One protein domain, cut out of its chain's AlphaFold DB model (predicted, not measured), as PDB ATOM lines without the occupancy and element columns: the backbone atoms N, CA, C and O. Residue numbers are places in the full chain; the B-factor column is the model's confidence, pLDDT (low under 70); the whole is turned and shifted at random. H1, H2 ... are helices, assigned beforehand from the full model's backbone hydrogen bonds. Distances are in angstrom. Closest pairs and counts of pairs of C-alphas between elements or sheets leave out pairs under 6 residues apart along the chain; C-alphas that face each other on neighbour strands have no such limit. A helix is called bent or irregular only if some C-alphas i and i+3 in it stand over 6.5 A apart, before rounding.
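This is residues 134 to 216 of the 350 residues of the protein "HTH cro/C1-type domain-containing protein" of Lachnoclostridium sp. An298 (UniProt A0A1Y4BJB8). The longest helix, H2, makes a narrow, loosely closed V with H1: the two form a helical hairpin that meets near its turn and opens away from it, and the short H3 folds back at the other end of H2. From H3 a long link with no named element runs out to a far loop, and from there H4 folds back as a separate arm that touches no helix, leaving an open arrangement with few contacts. Residues 134 to 145 of H1, residues 173 to 178 at the turn from H2 to H3, and residues 193 to 199 at the far loop stick out. The printed part has 83 residues with four named helices, in the order H1, H2, H3, H4, and no named strand; the class is all helix, and the helices hold 66 of the 83 residues. The whole is loose, with a radius of gyration of the C-alphas of 15.3 A and spans of 40 by 30 by 29 A.

H2 is the longest helix by residues, with 20, from Gln 155 to Ser 174, and measures 29.0 A from first to last C-alpha. It begins at C-alpha 155, at (11.779, 9.607, -65.492), and ends at C-alpha 174, at (-9.069, 24.980, -52.441). Before it comes H1, residues 134 to 152, 27.6 A long, which begins at C-alpha 134, at (10.030, 38.662, -50.014). After it comes H3, residues 176 to 183, eight residues and 10.5 A from first to last C-alpha. H4, residues 198 to 216, is 26.7 A long and ends at C-alpha 216, at (-2.149, 10.391, -46.191). No helix is bent or irregular.

H2 and H1 form a helical hairpin, two helices that follow each other and run opposite ways, here at a shallow tilt of 25 degrees. They only just touch, with 3 pairs of C-alphas within 8 A, and their centres are 14.1 A apart. H1 touches H2 with residue 150 alone, and H2 touches H1 with residues 157 to 161 alone; the closest C-alphas of the two helices are those of Leu 150 and Arg 158, 5.6 A apart. H2 and H3 touch only at the corner by their link, and only just, with 3 pairs of C-alphas within 8 A. Their closest C-alphas are those of Phe 172 and Thr 179, 5.8 A apart, and H2 touches H3 with residues 171 to 172 alone. H2 and H3 run opposite ways at a steep tilt of 37 degrees, only just past shallow. H1 and H3 are apart. H4 is apart from H1, from H2 and from H3, with no C-alpha of these helices within 8 A of it. In H1, H2, H3 and H4 every O i to N i+4 pair is within hydrogen-bond range.

The two C-alphas farthest apart are those of Ser 174 and Asp 197, 41.9 A, and the first and last printed C-alphas, of Tyr 134 and Arg 216, are 31.0 A apart. Without the stretches that stand free, the body has 58 residues and spans 32 by 28 by 17 A. The printed part has no cut. The links from H1 to H2, with two residues, and from H2 to H3, with one, are tight. The link from H3 to H4 is long, with 14 residues, 184 to 197, whose C-alphas lie 7 to 23 A from the mean of the C-alphas. The mean pLDDT of the printed part is 84.4, and confidence is low, under 70, at residues 188 to 195 in this link.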
ATOM      1  N   TYR A 134       9.480  39.812 -50.726       71.19
ATOM      2  CA  TYR A 134      10.030  38.662 -50.014       71.19
ATOM      3  C   TYR A 134       9.423  37.338 -50.498       71.19
ATOM      4  O   TYR A 134      10.142  36.351 -50.667       71.19
ATOM      5  N   SER A 135       8.120  37.315 -50.789       75.62
ATOM      6  CA  SER A 135       7.440  36.153 -51.372       75.62
ATOM      7  C   SER A 135       7.979  35.843 -52.761       75.62
ATOM      8  O   SER A 135       8.243  34.682 -53.052       75.62
ATOM      9  N   SER A 136       8.200  36.852 -53.608       78.56
ATOM     10  CA  SER A 136       8.782  36.649 -54.938       78.56
ATOM     11  C   SER A 136      10.183  36.045 -54.848       78.56
ATOM     12  O   SER A 136      10.474  35.073 -55.544       78.56
ATOM     13  N   PHE A 137      11.019  36.548 -53.935       80.06
ATOM     14  CA  PHE A 137      12.330  35.964 -53.662       80.06
ATOM     15  C   PHE A 137      12.218  34.496 -53.218       80.06
ATOM     16  O   PHE A 137      12.863  33.625 -53.794       80.06
ATOM     17  N   LYS A 138      11.341  34.195 -52.252       82.00
ATOM     18  CA  LYS A 138      11.165  32.829 -51.733       82.00
ATOM     19  C   LYS A 138      10.563  31.852 -52.738       82.00
ATOM     20  O   LYS A 138      10.911  30.674 -52.724       82.00
ATOM     21  N   LEU A 139       9.681  32.323 -53.611       87.56
ATOM     22  CA  LEU A 139       9.136  31.518 -54.698       87.56
ATOM     23  C   LEU A 139      10.211  31.205 -55.740       87.56
ATOM     24  O   LEU A 139      10.276  30.071 -56.204       87.56
ATOM     25  N   ASN A 140      11.090  32.161 -56.056       89.62
ATOM     26  CA  ASN A 140      12.227  31.907 -56.941       89.62
ATOM     27  C   ASN A 140      13.209  30.894 -56.332       89.62
ATOM     28  O   ASN A 140      13.595  29.962 -57.035       89.62
ATOM     29  N   ASP A 141      13.531  31.008 -55.033       88.56
ATOM     30  CA  ASP A 141      14.330  30.003 -54.304       88.56
ATOM     31  C   ASP A 141      13.707  28.598 -54.457       88.56
ATOM     32  O   ASP A 141      14.392  27.620 -54.760       88.56
ATOM     33  N   LEU A 142      12.386  28.484 -54.267       88.81
ATOM     34  CA  LEU A 142      11.669  27.213 -54.385       88.81
ATOM     35  C   LEU A 142      11.699  26.664 -55.819       88.81
ATOM     36  O   LEU A 142      11.938  25.471 -56.005       88.81
ATOM     37  N   ILE A 143      11.474  27.517 -56.824       91.44
ATOM     38  CA  ILE A 143      11.533  27.136 -58.242       91.44
ATOM     39  C   ILE A 143      12.918  26.589 -58.586       91.44
ATOM     40  O   ILE A 143      13.012  25.563 -59.259       91.44
ATOM     41  N   GLU A 144      13.983  27.238 -58.118       93.12
ATOM     42  CA  GLU A 144      15.353  26.784 -58.347       93.12
ATOM     43  C   GLU A 144      15.598  25.404 -57.723       93.12
ATOM     44  O   GLU A 144      16.069  24.493 -58.408       93.12
ATOM     45  N   ILE A 145      15.213  25.212 -56.455       90.25
ATOM     46  CA  ILE A 145      15.355  23.928 -55.750       90.25
ATOM     47  C   ILE A 145      14.604  22.814 -56.491       90.25
ATOM     48  O   ILE A 145      15.193  21.780 -56.800       90.25
ATOM     49  N   LEU A 146      13.330  23.030 -56.827       91.44
ATOM     50  CA  LEU A 146      12.516  22.033 -57.531       91.44
ATOM     51  C   LEU A 146      13.061  21.731 -58.931       91.44
ATOM     52  O   LEU A 146      13.048  20.578 -59.361       91.44
ATOM     53  N   SER A 147      13.572  22.743 -59.636       92.00
ATOM     54  CA  SER A 147      14.178  22.566 -60.959       92.00
ATOM     55  C   SER A 147      15.441  21.709 -60.886       92.00
ATOM     56  O   SER A 147      15.648  20.840 -61.734       92.00
ATOM     57  N   ASN A 148      16.273  21.915 -59.864       92.62
ATOM     58  CA  ASN A 148      17.471  21.112 -59.641       92.62
ATOM     59  C   ASN A 148      17.118  19.649 -59.343       92.62
ATOM     60  O   ASN A 148      17.672  18.758 -59.986       92.62
ATOM     61  N   GLU A 149      16.143  19.406 -58.461       91.50
ATOM     62  CA  GLU A 149      15.664  18.053 -58.147       91.50
ATOM     63  C   GLU A 149      15.083  17.346 -59.382       91.50
ATOM     64  O   GLU A 149      15.420  16.193 -59.663       91.50
ATOM     65  N   LEU A 150      14.273  18.049 -60.188       90.56
ATOM     66  CA  LEU A 150      13.727  17.522 -61.444       90.56
ATOM     67  C   LEU A 150      14.822  17.145 -62.451       90.56
ATOM     68  O   LEU A 150      14.694  16.135 -63.147       90.56
ATOM     69  N   ASN A 151      15.893  17.935 -62.533       90.50
ATOM     70  CA  ASN A 151      17.012  17.669 -63.437       90.50
ATOM     71  C   ASN A 151      17.809  16.422 -63.027       90.50
ATOM     72  O   ASN A 151      18.275  15.690 -63.903       90.50
ATOM     73  N   SER A 152      17.957  16.162 -61.724       90.56
ATOM     74  CA  SER A 152      18.652  14.973 -61.208       90.56
ATOM     75  C   SER A 152      17.787  13.711 -61.145       90.56
ATOM     76  O   SER A 152      18.328  12.609 -61.088       90.56
ATOM     77  N   ALA A 153      16.462  13.856 -61.161       91.31
ATOM     78  CA  ALA A 153      15.513  12.761 -61.016       91.31
ATOM     79  C   ALA A 153      15.432  11.843 -62.251       91.31
ATOM     80  O   ALA A 153      15.557  12.265 -63.408       91.31
ATOM     81  N   THR A 154      15.136  10.565 -62.016       94.00
ATOM     82  CA  THR A 154      14.753   9.604 -63.060       94.00
ATOM     83  C   THR A 154      13.411   9.976 -63.700       94.00
ATOM     84  O   THR A 154      12.663  10.816 -63.204       94.00
ATOM     85  N   GLN A 155      13.052   9.332 -64.816       90.31
ATOM     86  CA  GLN A 155      11.779   9.607 -65.492       90.31
ATOM     87  C   GLN A 155      10.555   9.400 -64.584       90.31
ATOM     88  O   GLN A 155       9.641  10.220 -64.610       90.31
ATOM     89  N   ASN A 156      10.544   8.337 -63.775       91.75
ATOM     90  CA  ASN A 156       9.428   8.053 -62.871       91.75
ATOM     91  C   ASN A 156       9.362   9.073 -61.728       91.75
ATOM     92  O   ASN A 156       8.287   9.576 -61.416       91.75
ATOM     93  N   GLU A 157      10.507   9.425 -61.143       91.50
ATOM     94  CA  GLU A 157      10.589  10.429 -60.076       91.50
ATOM     95  C   GLU A 157      10.170  11.817 -60.568       91.50
ATOM     96  O   GLU A 157       9.435  12.513 -59.871       91.50
ATOM     97  N   ARG A 158      10.536  12.194 -61.801       90.75
ATOM     98  CA  ARG A 158      10.068  13.444 -62.417       90.75
ATOM     99  C   ARG A 158       8.548  13.512 -62.489       90.75
ATOM    100  O   ARG A 158       7.981  14.544 -62.151       90.75
ATOM    101  N   GLN A 159       7.883  12.429 -62.894       92.69
ATOM    102  CA  GLN A 159       6.422  12.414 -62.954       92.69
ATOM    103  C   GLN A 159       5.796  12.570 -61.563       92.69
ATOM    104  O   GLN A 159       4.823  13.303 -61.407       92.69
ATOM    105  N   VAL A 160       6.367  11.921 -60.544       91.31
ATOM    106  CA  VAL A 160       5.906  12.056 -59.153       91.31
ATOM    107  C   VAL A 160       6.080  13.492 -58.649       91.31
ATOM    108  O   VAL A 160       5.163  14.032 -58.030       91.31
ATOM    109  N   LEU A 161       7.217  14.129 -58.938       91.38
ATOM    110  CA  LEU A 161       7.484  15.520 -58.563       91.38
ATOM    111  C   LEU A 161       6.518  16.495 -59.246       91.38
ATOM    112  O   LEU A 161       5.954  17.349 -58.571       91.38
ATOM    113  N   LEU A 162       6.275  16.337 -60.551       92.19
ATOM    114  CA  LEU A 162       5.316  17.171 -61.286       92.19
ATOM    115  C   LEU A 162       3.897  17.030 -60.721       92.19
ATOM    116  O   LEU A 162       3.286  18.033 -60.371       92.19
ATOM    117  N   ASN A 163       3.430  15.796 -60.509       92.94
ATOM    118  CA  ASN A 163       2.125  15.555 -59.886       92.94
ATOM    119  C   ASN A 163       2.040  16.165 -58.474       92.94
ATOM    120  O   ASN A 163       0.980  16.607 -58.046       92.94
ATOM    121  N   THR A 164       3.151  16.187 -57.728       91.06
ATOM    122  CA  THR A 164       3.194  16.806 -56.395       91.06
ATOM    123  C   THR A 164       3.019  18.321 -56.479       91.06
ATOM    124  O   THR A 164       2.314  18.888 -55.648       91.06
ATOM    125  N   ILE A 165       3.618  18.975 -57.479       91.94
ATOM    126  CA  ILE A 165       3.444  20.415 -57.718       91.94
ATOM    127  C   ILE A 165       1.979  20.727 -58.042       91.94
ATOM    128  O   ILE A 165       1.429  21.663 -57.463       91.94
ATOM    129  N   ASP A 166       1.332  19.919 -58.884       93.25
ATOM    130  CA  ASP A 166      -0.095  20.078 -59.197       93.25
ATOM    131  C   ASP A 166      -0.954  19.991 -57.923       93.25
ATOM    132  O   ASP A 166      -1.737  20.892 -57.631       93.25
ATOM    133  N   VAL A 167      -0.708  18.984 -57.076       91.06
ATOM    134  CA  VAL A 167      -1.402  18.834 -55.783       91.06
ATOM    135  C   VAL A 167      -1.148  20.022 -54.847       91.06
ATOM    136  O   VAL A 167      -2.052  20.444 -54.126       91.06
ATOM    137  N   MET A 168       0.062  20.594 -54.833       90.88
ATOM    138  CA  MET A 168       0.347  21.798 -54.042       90.88
ATOM    139  C   MET A 168      -0.498  22.988 -54.509       90.88
ATOM    140  O   MET A 168      -1.042  23.712 -53.671       90.88
ATOM    141  N   ILE A 169      -0.612  23.182 -55.826       91.62
ATOM    142  CA  ILE A 169      -1.418  24.250 -56.430       91.62
ATOM    143  C   ILE A 169      -2.895  24.059 -56.076       91.62
ATOM    144  O   ILE A 169      -3.535  25.005 -55.603       91.62
ATOM    145  N   ASP A 170      -3.416  22.844 -56.233       90.69
ATOM    146  CA  ASP A 170      -4.805  22.515 -55.910       90.69
ATOM    147  C   ASP A 170      -5.099  22.764 -54.426       90.69
ATOM    148  O   ASP A 170      -6.047  23.472 -54.082       90.69
ATOM    149  N   ASN A 171      -4.222  22.303 -53.531       89.50
ATOM    150  CA  ASN A 171      -4.364  22.516 -52.092       89.50
ATOM    151  C   ASN A 171      -4.403  24.008 -51.720       89.50
ATOM    152  O   ASN A 171      -5.217  24.423 -50.886       89.50
ATOM    153  N   PHE A 172      -3.532  24.839 -52.301       87.94
ATOM    154  CA  PHE A 172      -3.537  26.281 -52.029       87.94
ATOM    155  C   PHE A 172      -4.748  26.991 -52.637       87.94
ATOM    156  O   PHE A 172      -5.212  27.974 -52.063       87.94
ATOM    157  N   THR A 173      -5.279  26.485 -53.749       89.44
ATOM    158  CA  THR A 173      -6.477  27.029 -54.401       89.44
ATOM    159  C   THR A 173      -7.738  26.701 -53.605       89.44
ATOM    160  O   THR A 173      -8.577  27.574 -53.386       89.44
ATOM    161  N   SER A 174      -7.867  25.462 -53.126       83.81
ATOM    162  CA  SER A 174      -9.069  24.980 -52.441       83.81
ATOM    163  C   SER A 174      -9.113  25.333 -50.952       83.81
ATOM    164  O   SER A 174     -10.185  25.644 -50.435       83.81
ATOM    165  N   ALA A 175      -7.979  25.287 -50.241       85.69
ATOM    166  CA  ALA A 175      -7.947  25.464 -48.786       85.69
ATOM    167  C   ALA A 175      -6.672  26.170 -48.260       85.69
ATOM    168  O   ALA A 175      -5.958  25.601 -47.428       85.69
ATOM    169  N   PRO A 176      -6.395  27.435 -48.651       81.06
ATOM    170  CA  PRO A 176      -5.123  28.111 -48.368       81.06
ATOM    171  C   PRO A 176      -4.678  28.060 -46.898       81.06
ATOM    172  O   PRO A 176      -3.522  27.772 -46.609       81.06
ATOM    173  N   TYR A 177      -5.598  28.282 -45.953       84.81
ATOM    174  CA  TYR A 177      -5.286  28.276 -44.518       84.81
ATOM    175  C   TYR A 177      -4.793  26.913 -44.004       84.81
ATOM    176  O   TYR A 177      -3.821  26.847 -43.249       84.81
ATOM    177  N   LEU A 178      -5.462  25.823 -44.394       82.75
ATOM    178  CA  LEU A 178      -5.078  24.470 -43.984       82.75
ATOM    179  C   LEU A 178      -3.783  24.051 -44.681       82.75
ATOM    180  O   LEU A 178      -2.884  23.502 -44.045       82.75
ATOM    181  N   THR A 179      -3.648  24.411 -45.952       85.88
ATOM    182  CA  THR A 179      -2.463  24.144 -46.764       85.88
ATOM    183  C   THR A 179      -1.215  24.832 -46.210       85.88
ATOM    184  O   THR A 179      -0.167  24.196 -46.080       85.88
ATOM    185  N   SER A 180      -1.320  26.089 -45.765       82.25
ATOM    186  CA  SER A 180      -0.225  26.782 -45.074       82.25
ATOM    187  C   SER A 180       0.191  26.088 -43.775       82.25
ATOM    188  O   SER A 180       1.381  26.041 -43.467       82.25
ATOM    189  N   LYS A 181      -0.753  25.519 -43.010       83.31
ATOM    190  CA  LYS A 181      -0.416  24.734 -41.809       83.31
ATOM    191  C   LYS A 181       0.307  23.434 -42.153       83.31
ATOM    192  O   LYS A 181       1.256  23.070 -41.459       83.31
ATOM    193  N   LEU A 182      -0.130  22.756 -43.213       84.12
ATOM    194  CA  LEU A 182       0.475  21.511 -43.675       84.12
ATOM    195  C   LEU A 182       1.927  21.733 -44.115       84.12
ATOM    196  O   LEU A 182       2.843  21.165 -43.523       84.12
ATOM    197  N   TYR A 183       2.149  22.601 -45.103       84.75
ATOM    198  CA  TYR A 183       3.487  22.839 -45.656       84.75
ATOM    199  C   TYR A 183       4.391  23.677 -44.742       84.75
ATOM    200  O   TYR A 183       5.608  23.664 -44.905       84.75
ATOM    201  N   GLY A 184       3.827  24.364 -43.743       77.69
ATOM    202  CA  GLY A 184       4.596  25.038 -42.694       77.69
ATOM    203  C   GLY A 184       5.263  24.082 -41.694       77.69
ATOM    204  O   GLY A 184       6.089  24.513 -40.889       77.69
ATOM    205  N   SER A 185       4.927  22.788 -41.728       77.94
ATOM    206  CA  SER A 185       5.513  21.778 -40.846       77.94
ATOM    207  C   SER A 185       6.844  21.265 -41.402       77.94
ATOM    208  O   SER A 185       6.930  20.784 -42.529       77.94
ATOM    209  N   ARG A 186       7.912  21.336 -40.597       74.06
ATOM    210  CA  ARG A 186       9.250  20.903 -41.023       74.06
ATOM    211  C   ARG A 186       9.383  19.381 -40.969       74.06
ATOM    212  O   ARG A 186       9.315  18.795 -39.890       74.06
ATOM    213  N   ILE A 187       9.684  18.761 -42.109       71.44
ATOM    214  CA  ILE A 187      10.119  17.360 -42.161       71.44
ATOM    215  C   ILE A 187      11.562  17.287 -41.645       71.44
ATOM    216  O   ILE A 187      12.461  17.954 -42.163       71.44
ATOM    217  N   VAL A 188      11.787  16.506 -40.588       67.81
ATOM    218  CA  VAL A 188      13.123  16.286 -40.022       67.81
ATOM    219  C   VAL A 188      13.721  15.039 -40.663       67.81
ATOM    220  O   VAL A 188      13.389  13.923 -40.271       67.81
ATOM    221  N   CYS A 189      14.612  15.232 -41.634       63.03
ATOM    222  CA  CYS A 189      15.417  14.150 -42.198       63.03
ATOM    223  C   CYS A 189      16.749  14.059 -41.449       63.03
ATOM    224  O   CYS A 189      17.475  15.050 -41.342       63.03
ATOM    225  N   ILE A 190      17.073  12.874 -40.934       65.25
ATOM    226  CA  ILE A 190      18.367  12.607 -40.303       65.25
ATOM    227  C   ILE A 190      19.310  12.043 -41.361       65.25
ATOM    228  O   ILE A 190      18.954  11.112 -42.077       65.25
ATOM    229  N   ASN A 191      20.514  12.605 -41.465       61.00
ATOM    230  CA  ASN A 191      21.541  12.136 -42.390       61.00
ATOM    231  C   ASN A 191      22.872  11.856 -41.673       61.00
ATOM    232  O   ASN A 191      23.081  12.231 -40.515       61.00
ATOM    233  N   SER A 192      23.781  11.191 -42.388       54.34
ATOM    234  CA  SER A 192      25.104  10.783 -41.895       54.34
ATOM    235  C   SER A 192      26.006  11.958 -41.502       54.34
ATOM    236  O   SER A 192      26.908  11.792 -40.685       54.34
ATOM    237  N   GLY A 193      25.735  13.165 -42.012       57.72
ATOM    238  CA  GLY A 193      26.471  14.388 -41.676       57.72
ATOM    239  C   GLY A 193      26.269  14.878 -40.238       57.72
ATOM    240  O   GLY A 193      27.017  15.737 -39.781       57.72
ATOM    241  N   LEU A 194      25.292  14.324 -39.511       60.19
ATOM    242  CA  LEU A 194      24.983  14.676 -38.122       60.19
ATOM    243  C   LEU A 194      25.545  13.672 -37.094       60.19
ATOM    244  O   LEU A 194      25.199  13.742 -35.917       60.19
ATOM    245  N   GLY A 195      26.414  12.744 -37.518       64.88
ATOM    246  CA  GLY A 195      27.080  11.788 -36.624       64.88
ATOM    247  C   GLY A 195      26.228  10.580 -36.213       64.88
ATOM    248  O   GLY A 195      26.596   9.876 -35.276       64.88
ATOM    249  N   TYR A 196      25.109  10.339 -36.901       70.62
ATOM    250  CA  TYR A 196      24.270   9.153 -36.708       70.62
ATOM    251  C   TYR A 196      24.797   7.963 -37.509       70.62
ATOM    252  O   TYR A 196      25.260   8.120 -38.641       70.62
ATOM    253  N   ASP A 197      24.678   6.764 -36.937       81.56
ATOM    254  CA  ASP A 197      24.959   5.526 -37.662       81.56
ATOM    255  C   ASP A 197      23.819   5.152 -38.635       81.56
ATOM    256  O   ASP A 197      22.697   5.664 -38.559       81.56
ATOM    257  N   GLU A 198      24.096   4.240 -39.570       83.19
ATOM    258  CA  GLU A 198      23.128   3.813 -40.594       83.19
ATOM    259  C   GLU A 198      21.834   3.233 -40.003       83.19
ATOM    260  O   GLU A 198      20.754   3.431 -40.564       83.19
ATOM    261  N   LYS A 199      21.911   2.542 -38.857       85.00
ATOM    262  CA  LYS A 199      20.730   1.948 -38.213       85.00
ATOM    263  C   LYS A 199      19.833   3.027 -37.625       85.00
ATOM    264  O   LYS A 199      18.611   2.918 -37.717       85.00
ATOM    265  N   GLN A 200      20.425   4.061 -37.036       81.62
ATOM    266  CA  GLN A 200      19.705   5.219 -36.524       81.62
ATOM    267  C   GLN A 200      19.027   5.979 -37.665       81.62
ATOM    268  O   GLN A 200      17.835   6.261 -37.570       81.62
ATOM    269  N   ILE A 201      19.739   6.238 -38.765       82.25
ATOM    270  CA  ILE A 201      19.174   6.896 -39.953       82.25
ATOM    271  C   ILE A 201      17.967   6.112 -40.482       82.25
ATOM    272  O   ILE A 201      16.886   6.681 -40.647       82.25
ATOM    273  N   LEU A 202      18.114   4.797 -40.674       85.56
ATOM    274  CA  LEU A 202      17.030   3.939 -41.155       85.56
ATOM    275  C   LEU A 202      15.823   3.947 -40.206       85.56
ATOM    276  O   LEU A 202      14.684   4.066 -40.652       85.56
ATOM    277  N   TYR A 203      16.062   3.856 -38.894       86.75
ATOM    278  CA  TYR A 203      14.999   3.909 -37.890       86.75
ATOM    279  C   TYR A 203      14.187   5.210 -37.973       86.75
ATOM    280  O   TYR A 203      12.954   5.172 -37.964       86.75
ATOM    281  N   PHE A 204      14.858   6.360 -38.070       83.19
ATOM    282  CA  PHE A 204      14.180   7.653 -38.139       83.19
ATOM    283  C   PHE A 204      13.452   7.864 -39.465       83.19
ATOM    284  O   PHE A 204      12.315   8.338 -39.443       83.19
ATOM    285  N   ASN A 205      14.039   7.452 -40.589       84.69
ATOM    286  CA  ASN A 205      13.385   7.543 -41.893       84.69
ATOM    287  C   ASN A 205      12.104   6.703 -41.930       84.69
ATOM    288  O   ASN A 205      11.051   7.234 -42.269       84.69
ATOM    289  N   ASN A 206      12.150   5.455 -41.449       89.06
ATOM    290  CA  ASN A 206      10.957   4.608 -41.349       89.06
ATOM    291  C   ASN A 206       9.887   5.229 -40.439       89.06
ATOM    292  O   ASN A 206       8.689   5.113 -40.691       89.06
ATOM    293  N   LYS A 207      10.298   5.904 -39.357       88.56
ATOM    294  CA  LYS A 207       9.365   6.601 -38.467       88.56
ATOM    295  C   LYS A 207       8.680   7.778 -39.168       88.56
ATOM    296  O   LYS A 207       7.473   7.934 -39.012       88.56
ATOM    297  N   VAL A 208       9.427   8.590 -39.918       86.62
ATOM    298  CA  VAL A 208       8.876   9.712 -40.698       86.62
ATOM    299  C   VAL A 208       7.951   9.197 -41.798       86.62
ATOM    300  O   VAL A 208       6.845   9.706 -41.946       86.62
ATOM    301  N   GLU A 209       8.354   8.148 -42.512       88.25
ATOM    302  CA  GLU A 209       7.544   7.518 -43.555       88.25
ATOM    303  C   GLU A 209       6.213   6.990 -43.004       88.25
ATOM    304  O   GLU A 209       5.159   7.268 -43.570       88.25
ATOM    305  N   ASN A 210       6.225   6.327 -41.843       90.06
ATOM    306  CA  ASN A 210       4.997   5.890 -41.177       90.06
ATOM    307  C   ASN A 210       4.071   7.061 -40.814       90.06
ATOM    308  O   ASN A 210       2.859   6.947 -40.968       90.06
ATOM    309  N   ILE A 211       4.620   8.192 -40.356       89.62
ATOM    310  CA  ILE A 211       3.824   9.396 -40.067       89.62
ATOM    311  C   ILE A 211       3.186   9.935 -41.351       89.62
ATOM    312  O   ILE A 211       1.996  10.242 -41.355       89.62
ATOM    313  N   ILE A 212       3.955  10.024 -42.440       87.81
ATOM    314  CA  ILE A 212       3.465  10.496 -43.742       87.81
ATOM    315  C   ILE A 212       2.365   9.573 -44.277       87.81
ATOM    316  O   ILE A 212       1.344  10.058 -44.763       87.81
ATOM    317  N   ASN A 213       2.550   8.258 -44.166       89.00
ATOM    318  CA  ASN A 213       1.567   7.274 -44.610       89.00
ATOM    319  C   ASN A 213       0.272   7.373 -43.799       89.00
ATOM    320  O   ASN A 213      -0.797   7.463 -44.395       89.00
ATOM    321  N   ASN A 214       0.362   7.457 -42.469       90.12
ATOM    322  CA  ASN A 214      -0.812   7.643 -41.615       90.12
ATOM    323  C   ASN A 214      -1.557   8.938 -41.963       90.12
ATOM    324  O   ASN A 214      -2.767   8.911 -42.155       90.12
ATOM    325  N   TYR A 215      -0.829  10.048 -42.121       89.12
ATOM    326  CA  TYR A 215      -1.414  11.327 -42.524       89.12
ATOM    327  C   TYR A 215      -2.141  11.227 -43.872       89.12
ATOM    328  O   TYR A 215      -3.272  11.692 -44.002       89.12
ATOM    329  N   ARG A 216      -1.521  10.596 -44.878       87.81
ATOM    330  CA  ARG A 216      -2.149  10.391 -46.191       87.81
ATOM    331  C   ARG A 216      -3.464   9.632 -46.052       87.81
ATOM    332  O   ARG A 216      -4.452  10.007 -46.673       87.81
TER     333      ARG A 216